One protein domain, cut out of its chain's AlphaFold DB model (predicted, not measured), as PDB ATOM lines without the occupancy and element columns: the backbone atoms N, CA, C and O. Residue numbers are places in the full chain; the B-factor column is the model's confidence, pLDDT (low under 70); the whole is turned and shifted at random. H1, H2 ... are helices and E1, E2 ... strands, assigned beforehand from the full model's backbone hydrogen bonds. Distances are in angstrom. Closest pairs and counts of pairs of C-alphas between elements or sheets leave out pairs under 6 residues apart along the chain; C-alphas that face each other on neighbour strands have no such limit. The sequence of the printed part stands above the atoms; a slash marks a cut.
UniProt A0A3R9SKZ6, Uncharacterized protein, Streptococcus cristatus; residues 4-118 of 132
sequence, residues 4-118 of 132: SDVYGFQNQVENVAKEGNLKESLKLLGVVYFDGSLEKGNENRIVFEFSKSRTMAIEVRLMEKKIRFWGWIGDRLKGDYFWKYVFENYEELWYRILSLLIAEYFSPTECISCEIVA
ATOM      1  N   SER A   4     248.394 245.149 334.293       61.97
ATOM      2  CA  SER A   4     247.838 245.499 332.983       61.97
ATOM      3  C   SER A   4     246.801 246.634 333.066       61.97
ATOM      4  O   SER A   4     246.813 247.525 332.216       61.97
ATOM      5  N   ASP A   5     245.985 246.673 334.129       71.06
ATOM      6  CA  ASP A   5     245.023 247.753 334.390       71.06
ATOM      7  C   ASP A   5     245.741 249.081 334.685       71.06
ATOM      8  O   ASP A   5     245.302 250.140 334.236       71.06
ATOM      9  N   VAL A   6     246.869 249.028 335.409       67.69
ATOM     10  CA  VAL A   6     247.693 250.206 335.744       67.69
ATOM     11  C   VAL A   6     248.298 250.816 334.482       67.69
ATOM     12  O   VAL A   6     248.124 252.007 334.229       67.69
ATOM     13  N   TYR A   7     248.981 250.002 333.671       68.75
ATOM     14  CA  TYR A   7     249.590 250.462 332.420       68.75
ATOM     15  C   TYR A   7     248.536 250.929 331.412       68.75
ATOM     16  O   TYR A   7     248.743 251.918 330.711       68.75
ATOM     17  N   GLY A   8     247.384 250.255 331.366       78.88
ATOM     18  CA  GLY A   8     246.249 250.674 330.550       78.88
ATOM     19  C   GLY A   8     245.738 252.060 330.941       78.88
ATOM     20  O   GLY A   8     245.536 252.901 330.066       78.88
ATOM     21  N   PHE A   9     245.585 252.325 332.241       81.81
ATOM     22  CA  PHE A   9     245.159 253.632 332.737       81.81
ATOM     23  C   PHE A   9     246.199 254.722 332.466       81.81
ATOM     24  O   PHE A   9     245.845 255.797 331.988       81.81
ATOM     25  N   GLN A  10     247.482 254.446 332.704       83.44
ATOM     26  CA  GLN A  10     248.542 255.423 332.466       83.44
ATOM     27  C   GLN A  10     248.645 255.806 330.982       83.44
ATOM     28  O   GLN A  10     248.675 256.990 330.659       83.44
ATOM     29  N   ASN A  11     248.553 254.833 330.070       85.12
ATOM     30  CA  ASN A  11     248.492 255.106 328.631       85.12
ATOM     31  C   ASN A  11     247.254 255.930 328.243       85.12
ATOM     32  O   ASN A  11     247.329 256.794 327.370       85.12
ATOM     33  N   GLN A  12     246.099 255.680 328.873       86.19
ATOM     34  CA  GLN A  12     244.899 256.491 328.646       86.19
ATOM     35  C   GLN A  12     245.102 257.936 329.103       86.19
ATOM     36  O   GLN A  12     244.743 258.849 328.363       86.19
ATOM     37  N   VAL A  13     245.706 258.147 330.278       87.31
ATOM     38  CA  VAL A  13     246.045 259.487 330.778       87.31
ATOM     39  C   VAL A  13     246.974 260.209 329.809       87.31
ATOM     40  O   VAL A  13     246.665 261.331 329.419       87.31
ATOM     41  N   GLU A  14     248.060 259.571 329.372       88.56
ATOM     42  CA  GLU A  14     249.026 260.186 328.454       88.56
ATOM     43  C   GLU A  14     248.398 260.556 327.103       88.56
ATOM     44  O   GLU A  14     248.631 261.650 326.585       88.56
ATOM     45  N   ASN A  15     247.564 259.681 326.535       88.56
ATOM     46  CA  ASN A  15     246.883 259.956 325.268       88.56
ATOM     47  C   ASN A  15     245.900 261.128 325.395       88.56
ATOM     48  O   ASN A  15     245.868 262.019 324.545       88.56
ATOM     49  N   VAL A  16     245.112 261.150 326.472       89.25
ATOM     50  CA  VAL A  16     244.127 262.209 326.724       89.25
ATOM     51  C   VAL A  16     244.806 263.540 327.053       89.25
ATOM     52  O   VAL A  16     244.352 264.580 326.581       89.25
ATOM     53  N   ALA A  17     245.918 263.525 327.790       87.94
ATOM     54  CA  ALA A  17     246.704 264.725 328.066       87.94
ATOM     55  C   ALA A  17     247.257 265.361 326.775       87.94
ATOM     56  O   ALA A  17     247.274 266.586 326.657       87.94
ATOM     57  N   LYS A  18     247.643 264.544 325.785       87.94
ATOM     58  CA  LYS A  18     248.182 265.019 324.501       87.94
ATOM     59  C   LYS A  18     247.102 265.500 323.532       87.94
ATOM     60  O   LYS A  18     247.224 266.587 322.972       87.94
ATOM     61  N   GLU A  19     246.056 264.704 323.322       88.88
ATOM     62  CA  GLU A  19     245.122 264.905 322.199       88.88
ATOM     63  C   GLU A  19     243.648 264.988 322.613       88.88
ATOM     64  O   GLU A  19     242.812 265.416 321.817       88.88
ATOM     65  N   GLY A  20     243.317 264.651 323.861       88.62
ATOM     66  CA  GLY A  20     241.938 264.619 324.345       88.62
ATOM     67  C   GLY A  20     241.253 265.986 324.296       88.62
ATOM     68  O   GLY A  20     241.882 267.033 324.515       88.62
ATOM     69  N   ASN A  21     239.951 265.974 324.006       93.56
ATOM     70  CA  ASN A  21     239.085 267.149 324.149       93.56
ATOM     71  C   ASN A  21     238.595 267.313 325.601       93.56
ATOM     72  O   ASN A  21     238.754 266.410 326.423       93.56
ATOM     73  N   LEU A  22     237.966 268.451 325.928       94.12
ATOM     74  CA  LEU A  22     237.582 268.757 327.314       94.12
ATOM     75  C   LEU A  22     236.689 267.666 327.915       94.12
ATOM     76  O   LEU A  22     236.906 267.224 329.042       94.12
ATOM     77  N   LYS A  23     235.710 267.188 327.144       93.94
ATOM     78  CA  LYS A  23     234.773 266.153 327.586       93.94
ATOM     79  C   LYS A  23     235.482 264.835 327.896       93.94
ATOM     80  O   LYS A  23     235.139 264.190 328.883       93.94
ATOM     81  N   GLU A  24     236.440 264.422 327.073       93.94
ATOM     82  CA  GLU A  24     237.229 263.204 327.289       93.94
ATOM     83  C   GLU A  24     238.130 263.328 328.517       93.94
ATOM     84  O   GLU A  24     238.108 262.444 329.377       93.94
ATOM     85  N   SER A  25     238.836 264.453 328.644       94.19
ATOM     86  CA  SER A  25     239.707 264.748 329.784       94.19
ATOM     87  C   SER A  25     238.948 264.759 331.106       94.19
ATOM     88  O   SER A  25     239.374 264.136 332.077       94.19
ATOM     89  N   LEU A  26     237.773 265.392 331.144       94.88
ATOM     90  CA  LEU A  26     236.926 265.401 332.335       94.88
ATOM     91  C   LEU A  26     236.320 264.024 332.623       94.88
ATOM     92  O   LEU A  26     236.292 263.593 333.777       94.88
ATOM     93  N   LYS A  27     235.891 263.286 331.591       93.31
ATOM     94  CA  LYS A  27     235.322 261.944 331.761       93.31
ATOM     95  C   LYS A  27     236.338 260.960 332.346       93.31
ATOM     96  O   LYS A  27     235.942 260.135 333.169       93.31
ATOM     97  N   LEU A  28     237.617 261.062 331.972       92.81
ATOM     98  CA  LEU A  28     238.699 260.257 332.552       92.81
ATOM     99  C   LEU A  28     238.805 260.454 334.073       92.81
ATOM    100  O   LEU A  28     239.050 259.505 334.813       92.81
ATOM    101  N   LEU A  29     238.538 261.674 334.540       92.69
ATOM    102  CA  LEU A  29     238.514 262.058 335.952       92.69
ATOM    103  C   LEU A  29     237.164 261.792 336.644       92.69
ATOM    104  O   LEU A  29     236.975 262.145 337.808       92.69
ATOM    105  N   GLY A  30     236.200 261.187 335.945       93.25
ATOM    106  CA  GLY A  30     234.851 260.977 336.463       93.25
ATOM    107  C   GLY A  30     234.050 262.272 336.633       93.25
ATOM    108  O   GLY A  30     233.086 262.280 337.405       93.25
ATOM    109  N   VAL A  31     234.424 263.341 335.927       94.88
ATOM    110  CA  VAL A  31     233.757 264.647 335.915       94.88
ATOM    111  C   VAL A  31     232.881 264.774 334.665       94.88
ATOM    112  O   VAL A  31     233.267 264.369 333.569       94.88
ATOM    113  N   VAL A  32     231.674 265.314 334.825       94.44
ATOM    114  CA  VAL A  32     230.680 265.464 333.753       94.44
ATOM    115  C   VAL A  32     230.055 266.855 333.770       94.44
ATOM    116  O   VAL A  32     230.023 267.510 334.807       94.44
ATOM    117  N   TYR A  33     229.552 267.302 332.619       92.00
ATOM    118  CA  TYR A  33     228.772 268.536 332.516       92.00
ATOM    119  C   TYR A  33     227.484 268.440 333.345       92.00
ATOM    120  O   TYR A  33     226.846 267.384 333.371       92.00
ATOM    121  N   PHE A  34     227.113 269.530 334.018       88.19
ATOM    122  CA  PHE A  34     225.857 269.642 334.750       88.19
ATOM    123  C   PHE A  34     224.785 270.310 333.885       88.19
ATOM    124  O   PHE A  34     224.860 271.505 333.603       88.19
ATOM    125  N   ASP A  35     223.751 269.557 333.509       80.12
ATOM    126  CA  ASP A  35     222.706 270.035 332.592       80.12
ATOM    127  C   ASP A  35     221.947 271.273 333.115       80.12
ATOM    128  O   ASP A  35     221.505 272.107 332.324       80.12
ATOM    129  N   GLY A  36     221.855 271.453 334.440       76.00
ATOM    130  CA  GLY A  36     221.203 272.618 335.054       76.00
ATOM    131  C   GLY A  36     221.947 273.947 334.849       76.00
ATOM    132  O   GLY A  36     221.399 275.015 335.125       76.00
ATOM    133  N   SER A  37     223.174 273.925 334.314       71.81
ATOM    134  CA  SER A  37     223.862 275.146 333.865       71.81
ATOM    135  C   SER A  37     223.149 275.863 332.719       71.81
ATOM    136  O   SER A  37     223.386 277.048 332.513       71.81
ATOM    137  N   LEU A  38     222.259 275.179 331.997       72.06
ATOM    138  CA  LEU A  38     221.473 275.761 330.905       72.06
ATOM    139  C   LEU A  38     220.167 276.414 331.385       72.06
ATOM    140  O   LEU A  38     219.416 276.964 330.578       72.06
ATOM    141  N   GLU A  39     219.862 276.343 332.683       79.94
ATOM    142  CA  GLU A  39     218.641 276.917 333.241       79.94
ATOM    143  C   GLU A  39     218.700 278.450 333.308       79.94
ATOM    144  O   GLU A  39     219.739 279.067 333.554       79.94
ATOM    145  N   LYS A  40     217.537 279.080 333.116       74.06
ATOM    146  CA  LYS A  40     217.376 280.536 333.197       74.06
ATOM    147  C   LYS A  40     217.800 281.047 334.580       74.06
ATOM    148  O   LYS A  40     217.299 280.566 335.592       74.06
ATOM    149  N   GLY A  41     218.671 282.050 334.612       74.38
ATOM    150  CA  GLY A  41     219.321 282.571 335.818       74.38
ATOM    151  C   GLY A  41     220.750 282.059 336.053       74.38
ATOM    152  O   GLY A  41     221.438 282.602 336.917       74.38
ATOM    153  N   ASN A  42     221.214 281.057 335.291       78.94
ATOM    154  CA  ASN A  42     222.583 280.526 335.346       78.94
ATOM    155  C   ASN A  42     223.436 280.931 334.135       78.94
ATOM    156  O   ASN A  42     224.509 280.371 333.925       78.94
ATOM    157  N   GLU A  43     223.019 281.936 333.360       81.62
ATOM    158  CA  GLU A  43     223.629 282.276 332.065       81.62
ATOM    159  C   GLU A  43     225.126 282.626 332.162       81.62
ATOM    160  O   GLU A  43     225.855 282.541 331.180       81.62
ATOM    161  N   ASN A  44     225.598 282.997 333.354       86.38
ATOM    162  CA  ASN A  44     226.982 283.387 333.615       86.38
ATOM    163  C   ASN A  44     227.819 282.292 334.298       86.38
ATOM    164  O   ASN A  44     228.942 282.574 334.733       86.38
ATOM    165  N   ARG A  45     227.277 281.075 334.451       90.75
ATOM    166  CA  ARG A  45     227.887 280.005 335.245       90.75
ATOM    167  C   ARG A  45     227.799 278.643 334.558       90.75
ATOM    168  O   ARG A  45     226.730 278.043 334.472       90.75
ATOM    169  N   ILE A  46     228.955 278.093 334.201       93.88
ATOM    170  CA  ILE A  46     229.069 276.707 333.738       93.88
ATOM    171  C   ILE A  46     229.552 275.831 334.891       93.88
ATOM    172  O   ILE A  46     230.504 276.183 335.589       93.88
ATOM    173  N   VAL A  47     228.887 274.704 335.119       94.06
ATOM    174  CA  VAL A  47     229.172 273.788 336.220       94.06
ATOM    175  C   VAL A  47     229.463 272.399 335.670       94.06
ATOM    176  O   VAL A  47     228.779 271.890 334.785       94.06
ATOM    177  N   PHE A  48     230.481 271.777 336.247       95.12
ATOM    178  CA  PHE A  48     230.793 270.371 336.068       95.12
ATOM    179  C   PHE A  48     230.755 269.687 337.429       95.12
ATOM    180  O   PHE A  48     231.158 270.267 338.440       95.12
ATOM    181  N   GLU A  49     230.302 268.441 337.460       94.06
ATOM    182  CA  GLU A  49     230.115 267.659 338.678       94.06
ATOM    183  C   GLU A  49     230.887 266.350 338.630       94.06
ATOM    184  O   GLU A  49     231.073 265.739 337.577       94.06
ATOM    185  N   PHE A  50     231.263 265.859 339.804       92.12
ATOM    186  CA  PHE A  50     231.682 264.477 339.953       92.12
ATOM    187  C   PHE A  50     230.489 263.558 339.699       92.12
ATOM    188  O   PHE A  50     229.497 263.577 340.429       92.12
ATOM    189  N   SER A  51     230.611 262.696 338.695       91.19
ATOM    190  CA  SER A  51     229.554 261.778 338.255       91.19
ATOM    191  C   SER A  51     228.990 260.901 339.379       91.19
ATOM    192  O   SER A  51     227.787 260.643 339.417       91.19
ATOM    193  N   LYS A  52     229.846 260.459 340.310       88.56
ATOM    194  CA  LYS A  52     229.470 259.555 341.405       88.56
ATOM    195  C   LYS A  52     228.753 260.263 342.553       88.56
ATOM    196  O   LYS A  52     227.742 259.760 343.029       88.56
ATOM    197  N   SER A  53     229.291 261.383 343.034       87.19
ATOM    198  CA  SER A  53     228.762 262.092 344.208       87.19
ATOM    199  C   SER A  53     227.750 263.178 343.858       87.19
ATOM    200  O   SER A  53     227.056 263.641 344.758       87.19
ATOM    201  N   ARG A  54     227.670 263.593 342.583       88.06
ATOM    202  CA  ARG A  54     226.881 264.750 342.120       88.06
ATOM    203  C   ARG A  54     227.243 266.045 342.847       88.06
ATOM    204  O   ARG A  54     226.425 266.934 343.032       88.06
ATOM    205  N   THR A  55     228.486 266.131 343.311       88.62
ATOM    206  CA  THR A  55     229.034 267.342 343.918       88.62
ATOM    207  C   THR A  55     229.796 268.128 342.868       88.62
ATOM    208  O   THR A  55     230.396 267.543 341.965       88.62
ATOM    209  N   MET A  56     229.824 269.449 343.022       90.12
ATOM    210  CA  MET A  56     230.560 270.341 342.132       90.12
ATOM    211  C   MET A  56     232.035 269.935 342.043       90.12
ATOM    212  O   MET A  56     232.674 269.680 343.065       90.12
ATOM    213  N   ALA A  57     232.543 269.874 340.818       93.44
ATOM    214  CA  ALA A  57     233.933 269.585 340.490       93.44
ATOM    215  C   ALA A  57     234.612 270.812 339.883       93.44
ATOM    216  O   ALA A  57     235.734 271.142 340.251       93.44
ATOM    217  N   ILE A  58     233.929 271.519 338.981       95.06
ATOM    218  CA  ILE A  58     234.435 272.746 338.361       95.06
ATOM    219  C   ILE A  58     233.288 273.739 338.243       95.06
ATOM    220  O   ILE A  58     232.158 273.374 337.925       95.06
ATOM    221  N   GLU A  59     233.591 275.001 338.489       94.50
ATOM    222  CA  GLU A  59     232.704 276.125 338.247       94.50
ATOM    223  C   GLU A  59     233.440 277.166 337.410       94.50
ATOM    224  O   GLU A  59     234.449 277.720 337.840       94.50
ATOM    225  N   VAL A  60     232.902 277.468 336.236       94.56
ATOM    226  CA  VAL A  60     233.363 278.553 335.377       94.56
ATOM    227  C   VAL A  60     232.400 279.722 335.530       94.56
ATOM    228  O   VAL A  60     231.207 279.600 335.252       94.56
ATOM    229  N   ARG A  61     232.912 280.860 335.993       92.94
ATOM    230  CA  ARG A  61     232.175 282.114 336.158       92.94
ATOM    231  C   ARG A  61     232.590 283.079 335.063       92.94
ATOM    232  O   ARG A  61     233.654 283.693 335.141       92.94
ATOM    233  N   LEU A  62     231.727 283.222 334.064       91.25
ATOM    234  CA  LEU A  62     232.018 283.976 332.845       91.25
ATOM    235  C   LEU A  62     232.231 285.468 333.149       91.25
ATOM    236  O   LEU A  62     233.261 286.034 332.799       91.25
ATOM    237  N   MET A  63     231.316 286.088 333.903       90.69
ATOM    238  CA  MET A  63     231.390 287.519 334.251       90.69
ATOM    239  C   MET A  63     232.565 287.868 335.175       90.69
ATOM    240  O   MET A  63     233.167 288.928 335.039       90.69
ATOM    241  N   GLU A  64     232.894 286.981 336.121       90.69
ATOM    242  CA  GLU A  64     234.019 287.173 337.051       90.69
ATOM    243  C   GLU A  64     235.373 286.823 336.417       90.69
ATOM    244  O   GLU A  64     236.401 287.028 337.061       90.69
ATOM    245  N   LYS A  65     235.383 286.271 335.193       91.50
ATOM    246  CA  LYS A  65     236.582 285.730 334.534       91.50
ATOM    247  C   LYS A  65     237.335 284.792 335.469       91.50
ATOM    248  O   LYS A  65     238.509 284.986 335.786       91.50
ATOM    249  N   LYS A  66     236.602 283.817 336.010       92.12
ATOM    250  CA  LYS A  66     237.087 282.974 337.101       92.12
ATOM    251  C   LYS A  66     236.736 281.512 336.897       92.12
ATOM    252  O   LYS A  66     235.592 281.186 336.598       92.12
ATOM    253  N   ILE A  67     237.697 280.633 337.145       93.44
ATOM    254  CA  ILE A  67     237.504 279.186 337.213       93.44
ATOM    255  C   ILE A  67     237.778 278.738 338.648       93.44
ATOM    256  O   ILE A  67     238.784 279.110 339.252       93.44
ATOM    257  N   ARG A  68     236.866 277.947 339.211       92.50
ATOM    258  CA  ARG A  68     237.005 277.353 340.541       92.50
ATOM    259  C   ARG A  68     236.976 275.841 340.438       92.50
ATOM    260  O   ARG A  68     236.034 275.266 339.896       92.50
ATOM    261  N   PHE A  69     237.988 275.212 341.002       91.62
ATOM    262  CA  PHE A  69     238.159 273.771 341.051       91.62
ATOM    263  C   PHE A  69     237.748 273.263 342.432       91.62
ATOM    264  O   PHE A  69     238.393 273.533 343.442       91.62
ATOM    265  N   TRP A  70     236.638 272.539 342.478       90.25
ATOM    266  CA  TRP A  70     236.015 272.009 343.685       90.25
ATOM    267  C   TRP A  70     236.311 270.518 343.828       90.25
ATOM    268  O   TRP A  70     236.425 269.805 342.837       90.25
ATOM    269  N   GLY A  71     236.371 270.009 345.055       83.50
ATOM    270  CA  GLY A  71     236.439 268.563 345.278       83.50
ATOM    271  C   GLY A  71     237.331 268.194 346.441       83.50
ATOM    272  O   GLY A  71     238.511 267.920 346.261       83.50
ATOM    273  N   TRP A  72     236.747 268.157 347.635       80.50
ATOM    274  CA  TRP A  72     237.381 267.552 348.800       80.50
ATOM    275  C   TRP A  72     237.249 266.030 348.719       80.50
ATOM    276  O   TRP A  72     236.142 265.514 348.552       80.50
ATOM    277  N   ILE A  73     238.359 265.312 348.856       73.88
ATOM    278  CA  ILE A  73     238.391 263.853 348.934       73.88
ATOM    279  C   ILE A  73     238.792 263.453 350.341       73.88
ATOM    280  O   ILE A  73     239.832 263.872 350.822       73.88
ATOM    281  N   GLY A  74     237.998 262.587 350.968       69.25
ATOM    282  CA  GLY A  74     238.236 262.093 352.324       69.25
ATOM    283  C   GLY A  74     237.310 262.733 353.356       69.25
ATOM    284  O   GLY A  74     236.371 263.456 353.021       69.25
ATOM    285  N   ASP A  75     237.540 262.430 354.631       69.69
ATOM    286  CA  ASP A  75     236.786 263.036 355.730       69.69
ATOM    287  C   ASP A  75     237.315 264.443 356.070       69.69
ATOM    288  O   ASP A  75     238.326 264.899 355.535       69.69
ATOM    289  N   ARG A  76     236.625 265.168 356.958       63.78
ATOM    290  CA  ARG A  76     237.002 266.543 357.340       63.78
ATOM    291  C   ARG A  76     238.362 266.655 358.046       63.78
ATOM    292  O   ARG A  76     238.850 267.768 358.198       63.78
ATOM    293  N   LEU A  77     238.932 265.552 358.533       61.69
ATOM    294  CA  LEU A  77     240.152 265.528 359.344       61.69
ATOM    295  C   LEU A  77     241.376 265.035 358.558       61.69
ATOM    296  O   LEU A  77     242.499 265.355 358.939       61.69
ATOM    297  N   LYS A  78     241.171 264.239 357.503       64.50
ATOM    298  CA  LYS A  78     242.222 263.549 356.737       64.50
ATOM    299  C   LYS A  78     242.000 263.579 355.223       64.50
ATOM    300  O   LYS A  78     242.500 262.707 354.515       64.50
ATOM    301  N   GLY A  79     241.208 264.523 354.731       65.88
ATOM    302  CA  GLY A  79     241.020 264.708 353.299       65.88
ATOM    303  C   GLY A  79     242.056 265.623 352.650       65.88
ATOM    304  O   GLY A  79     242.781 266.344 353.333       65.88
ATOM    305  N   ASP A  80     242.104 265.581 351.323       71.19
ATOM    306  CA  ASP A  80     242.875 266.498 350.480       71.19
ATOM    307  C   ASP A  80     242.033 266.916 349.261       71.19
ATOM    308  O   ASP A  80     240.941 266.391 349.015       71.19
ATOM    309  N   TYR A  81     242.517 267.880 348.486       80.62
ATOM    310  CA  TYR A  81     241.849 268.344 347.277       80.62
ATOM    311  C   TYR A  81     242.091 267.382 346.121       80.62
ATOM    312  O   TYR A  81     243.231 267.133 345.734       80.62
ATOM    313  N   PHE A  82     241.013 266.920 345.489       88.38
ATOM    314  CA  PHE A  82     241.080 266.120 344.268       88.38
ATOM    315  C   PHE A  82     241.988 266.759 343.218       88.38
ATOM    316  O   PHE A  82     242.874 266.113 342.673       88.38
ATOM    317  N   TRP A  83     241.790 268.049 342.962       89.62
ATOM    318  CA  TRP A  83     242.524 268.762 341.926       89.62
ATOM    319  C   TRP A  83     243.991 268.989 342.268       89.62
ATOM    320  O   TRP A  83     244.817 269.023 341.365       89.62
ATOM    321  N   LYS A  84     244.335 269.044 343.559       85.50
ATOM    322  CA  LYS A  84     245.733 269.028 343.992       85.50
ATOM    323  C   LYS A  84     246.368 267.668 343.710       85.50
ATOM    324  O   LYS A  84     247.451 267.625 343.144       85.50
ATOM    325  N   TYR A  85     245.665 266.572 343.997       86.56
ATOM    326  CA  TYR A  85     246.131 265.234 343.630       86.56
ATOM    327  C   TYR A  85     246.334 265.093 342.111       86.56
ATOM    328  O   TYR A  85     247.360 264.568 341.680       86.56
ATOM    329  N   VAL A  86     245.398 265.597 341.297       90.12
ATOM    330  CA  VAL A  86     245.529 265.598 339.828       90.12
ATOM    331  C   VAL A  86     246.726 266.438 339.385       90.12
ATOM    332  O   VAL A  86     247.494 265.970 338.557       90.12
ATOM    333  N   PHE A  87     246.929 267.626 339.953       88.12
ATOM    334  CA  PHE A  87     248.093 268.458 339.650       88.12
ATOM    335  C   PHE A  87     249.416 267.757 339.996       88.12
ATOM    336  O   PHE A  87     250.314 267.705 339.167       88.12
ATOM    337  N   GLU A  88     249.521 267.165 341.188       86.75
ATOM    338  CA  GLU A  88     250.762 266.547 341.676       86.75
ATOM    339  C   GLU A  88     251.119 265.234 340.962       86.75
ATOM    340  O   GLU A  88     252.294 264.885 340.881       86.75
ATOM    341  N   ASN A  89     250.125 264.488 340.466       88.81
ATOM    342  CA  ASN A  89     250.337 263.151 339.892       88.81
ATOM    343  C   ASN A  89     250.128 263.100 338.371       88.81
ATOM    344  O   ASN A  89     250.627 262.186 337.719       88.81
ATOM    345  N   TYR A  90     249.392 264.059 337.806       91.19
ATOM    346  CA  TYR A  90     248.985 264.107 336.401       91.19
ATOM    347  C   TYR A  90     249.044 265.548 335.869       91.19
ATOM    348  O   TYR A  90     248.090 266.049 335.270       91.19
ATOM    349  N   GLU A  91     250.174 266.219 336.098       90.19
ATOM    350  CA  GLU A  91     250.386 267.639 335.792       90.19
ATOM    351  C   GLU A  91     250.030 268.005 334.333       90.19
ATOM    352  O   GLU A  91     249.322 268.982 334.092       90.19
ATOM    353  N   GLU A  92     250.433 267.190 333.351       92.56
ATOM    354  CA  GLU A  92     250.108 267.430 331.935       92.56
ATOM    355  C   GLU A  92     248.595 267.412 331.669       92.56
ATOM    356  O   GLU A  92     248.070 268.266 330.951       92.56
ATOM    357  N   LEU A  93     247.873 266.466 332.281       92.81
ATOM    358  CA  LEU A  93     246.418 266.380 332.167       92.81
ATOM    359  C   LEU A  93     245.747 267.589 332.828       92.81
ATOM    360  O   LEU A  93     244.783 268.129 332.282       92.81
ATOM    361  N   TRP A  94     246.259 268.030 333.980       93.06
ATOM    362  CA  TRP A  94     245.789 269.239 334.651       93.06
ATOM    363  C   TRP A  94     245.922 270.472 333.753       93.06
ATOM    364  O   TRP A  94     244.925 271.162 333.523       93.06
ATOM    365  N   TYR A  95     247.113 270.723 333.191       91.44
ATOM    366  CA  TYR A  95     247.312 271.853 332.281       91.44
ATOM    367  C   TYR A  95     246.414 271.741 331.059       91.44
ATOM    368  O   TYR A  95     245.748 272.711 330.717       91.44
ATOM    369  N   ARG A  96     246.313 270.553 330.453       93.12
ATOM    370  CA  ARG A  96     245.435 270.323 329.304       93.12
ATOM    371  C   ARG A  96     243.986 270.697 329.612       93.12
ATOM    372  O   ARG A  96     243.368 271.411 328.825       93.12
ATOM    373  N   ILE A  97     243.444 270.248 330.746       95.12
ATOM    374  CA  ILE A  97     242.077 270.583 331.173       95.12
ATOM    375  C   ILE A  97     241.922 272.091 331.359       95.12
ATOM    376  O   ILE A  97     240.957 272.664 330.856       95.12
ATOM    377  N   LEU A  98     242.867 272.739 332.045       93.31
ATOM    378  CA  LEU A  98     242.827 274.180 332.270       93.31
ATOM    379  C   LEU A  98     242.860 274.961 330.948       93.31
ATOM    380  O   LEU A  98     242.017 275.830 330.736       93.31
ATOM    381  N   SER A  99     243.774 274.618 330.037       92.44
ATOM    382  CA  SER A  99     243.880 275.245 328.716       92.44
ATOM    383  C   SER A  99     242.596 275.082 327.904       92.44
ATOM    384  O   SER A  99     242.144 276.032 327.272       92.44
ATOM    385  N   LEU A 100     241.992 273.892 327.937       95.19
ATOM    386  CA  LEU A 100     240.744 273.613 327.232       95.19
ATOM    387  C   LEU A 100     239.565 274.399 327.822       95.19
ATOM    388  O   LEU A 100     238.784 274.957 327.062       95.19
ATOM    389  N   LEU A 101     239.461 274.504 329.153       94.88
ATOM    390  CA  LEU A 101     238.445 275.339 329.808       94.88
ATOM    391  C   LEU A 101     238.591 276.814 329.424       94.88
ATOM    392  O   LEU A 101     237.593 277.479 329.155       94.88
ATOM    393  N   ILE A 102     239.825 277.321 329.399       92.88
ATOM    394  CA  ILE A 102     240.109 278.702 329.004       92.88
ATOM    395  C   ILE A 102     239.698 278.932 327.547       92.88
ATOM    396  O   ILE A 102     238.936 279.852 327.269       92.88
ATOM    397  N   ALA A 103     240.146 278.065 326.639       92.38
ATOM    398  CA  ALA A 103     239.869 278.186 325.211       92.38
ATOM    399  C   ALA A 103     238.379 278.034 324.861       92.38
ATOM    400  O   ALA A 103     237.917 278.623 323.888       92.38
ATOM    401  N   GLU A 104     237.634 277.229 325.622       94.38
ATOM    402  CA  GLU A 104     236.216 276.979 325.359       94.38
ATOM    403  C   GLU A 104     235.311 278.112 325.863       94.38
ATOM    404  O   GLU A 104     234.308 278.421 325.219       94.38
ATOM    405  N   TYR A 105     235.654 278.743 326.991       92.69
ATOM    406  CA  TYR A 105     234.742 279.660 327.688       92.69
ATOM    407  C   TYR A 105     235.199 281.118 327.754       92.69
ATOM    408  O   TYR A 105     234.402 281.971 328.146       92.69
ATOM    409  N   PHE A 106     236.437 281.424 327.374       90.88
ATOM    410  CA  PHE A 106     236.994 282.770 327.471       90.88
ATOM    411  C   PHE A 106     237.709 283.189 326.187       90.88
ATOM    412  O   PHE A 106     238.127 282.370 325.369       90.88
ATOM    413  N   SER A 107     237.851 284.500 326.002       87.25
ATOM    414  CA  SER A 107     238.631 285.062 324.899       87.25
ATOM    415  C   SER A 107     240.135 285.011 325.218       87.25
ATOM    416  O   SER A 107     240.517 285.266 326.361       87.25
ATOM    417  N   PRO A 108     241.018 284.782 324.223       79.94
ATOM    418  CA  PRO A 108     242.473 284.714 324.425       79.94
ATOM    419  C   PRO A 108     243.106 285.966 325.052       79.94
ATOM    420  O   PRO A 108     244.230 285.922 325.532       79.94
ATOM    421  N   THR A 109     242.409 287.099 325.005       81.44
ATOM    422  CA  THR A 109     242.863 288.388 325.548       81.44
ATOM    423  C   THR A 109     242.406 288.640 326.984       81.44
ATOM    424  O   THR A 109     242.675 289.704 327.545       81.44
ATOM    425  N   GLU A 110     241.660 287.711 327.579       80.12
ATOM    426  CA  GLU A 110     241.110 287.868 328.918       80.12
ATOM    427  C   GLU A 110     242.070 287.356 329.985       80.12
ATOM    428  O   GLU A 110     242.534 286.225 329.944       80.12
ATOM    429  N   CYS A 111     242.289 288.177 331.009       81.62
ATOM    430  CA  CYS A 111     242.926 287.726 332.234       81.62
ATOM    431  C   CYS A 111     241.917 286.914 333.057       81.62
ATOM    432  O   CYS A 111     240.887 287.453 333.474       81.62
ATOM    433  N   ILE A 112     242.225 285.641 333.305       88.00
ATOM    434  CA  ILE A 112     241.339 284.698 333.997       88.00
ATOM    435  C   ILE A 112     241.976 284.291 335.320       88.00
ATOM    436  O   ILE A 112     243.129 283.877 335.374       88.00
ATOM    437  N   SER A 113     241.206 284.372 336.400       87.12
ATOM    438  CA  SER A 113     241.622 283.867 337.706       87.12
ATOM    439  C   SER A 113     241.245 282.394 337.870       87.12
ATOM    440  O   SER A 113     240.163 281.965 337.478       87.12
ATOM    441  N   CYS A 114     242.126 281.608 338.480       85.69
ATOM    442  CA  CYS A 114     241.907 280.194 338.763       85.69
ATOM    443  C   CYS A 114     242.148 279.934 340.254       85.69
ATOM    444  O   CYS A 114     243.096 280.470 340.817       85.69
ATOM    445  N   GLU A 115     241.299 279.145 340.912       84.56
ATOM    446  CA  GLU A 115     241.528 278.722 342.300       84.56
ATOM    447  C   GLU A 115     241.013 277.304 342.557       84.56
ATOM    448  O   GLU A 115     240.026 276.871 341.964       84.56
ATOM    449  N   ILE A 116     241.647 276.598 343.492       83.25
ATOM    450  CA  ILE A 116     241.138 275.342 344.051       83.25
ATOM    451  C   ILE A 116     240.438 275.680 345.371       83.25
ATOM    452  O   ILE A 116     240.997 276.367 346.222       83.25
ATOM    453  N   VAL A 117     239.191 275.239 345.537       77.94
ATOM    454  CA  VAL A 117     238.325 275.654 346.650       77.94
ATOM    455  C   VAL A 117     238.133 274.528 347.668       77.94
ATOM    456  O   VAL A 117     237.676 273.435 347.326       77.94
ATOM    457  N   ALA A 118     238.394 274.832 348.946       64.56
ATOM    458  CA  ALA A 118     238.089 273.975 350.095       64.56
ATOM    459  C   ALA A 118     236.804 274.350 350.824       64.56
ATOM    460  O   ALA A 118     236.362 275.495 350.806       64.56
TER     461      ALA A 118
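Overview. This is residues 4 to 118 of the 132 residues of an uncharacterized protein of Streptococcus cristatus (UniProt A0A3R9SKZ6). A twisted sheet of five strands makes a wall, with H2 and H5 packed over one face and the other face bare. H1 reaches away from the sheet, with residues 13 to 18 packing on H2 and H5, while H3 sits at the sheet's level and H4 only grazes it. The printed part has 115 residues, in the order H1 H2 E1 H3 E2 E3 E4 H4 H5 E5; the class is mixed, helices and strands. The sheet is mixed too, in the order E1 E2 E3 E4 E5, with E4 and E5 parallel and the other neighbours antiparallel. The whole is compact, with a radius of gyration of the C-alphas of 14.5 A and spans of 46 by 36 by 24 A.

Along the chain. Find the sheet first: E1 is residues 31 to 33, E2 45 to 50 over 16.7 A, E3 56 to 61 over 13.3 A, E4 66 to 70 over 12.8 A, and E5 113 to 117, ending at C-alpha 117 at (238.325, 275.654, 346.650). H1, residues 4 to 19, begins at C-alpha 4 at (247.838, 245.499, 332.983) and runs 22.4 A. H2 is residues 22 to 28, H3 35 to 38, H4 82 to 89, and H5 91 to 105 over 21.3 A.

Arrangement. Look at the meander E2 E3 E4, each strand the antiparallel neighbour of the one before: N 46 and O 60 are 2.9 A apart, N 59 and O 68 2.8 A, within hydrogen-bond range. Edge strand E1 is the antiparallel neighbour of E2, with N 32 and O 49 at 2.8 A; edge strand E5 is the parallel neighbour of E4, with N 67 and O 113 at 2.8 A, both pairs within hydrogen-bond range. E4, H4 H5, E5 is a strand-helix-strand unit, two parallel strands with helices between, its crossover right-handed. H5 lies over E3 and E4 at a height over the sheet of 10.6 A; on the same face, H2 lies over E1 at 8.5 A. H5, the hub, touches H2 (C-alphas of Leu 22 and Leu 100 closest, 5.8 A), H4 (Phe 87 and Trp 94, 5.6 A) and, with residues 92 to 96 alone, H1 (Ala 17 and Leu 93, 4.4 A). H1 and H2 form a helical hairpin. In H1, H2, H4 and H5 every O i to N i+4 pair is within hydrogen-bond range; H3 is too short for one.

Size, cuts and confidence. The C-alphas farthest apart, of Ser 4 and Gly 41, are 46.9 A apart. The printed part has no cut. The link E4 to H4 is long. Confidence is under 70 at residues 4, 6 to 7, 74 to 79 and 118.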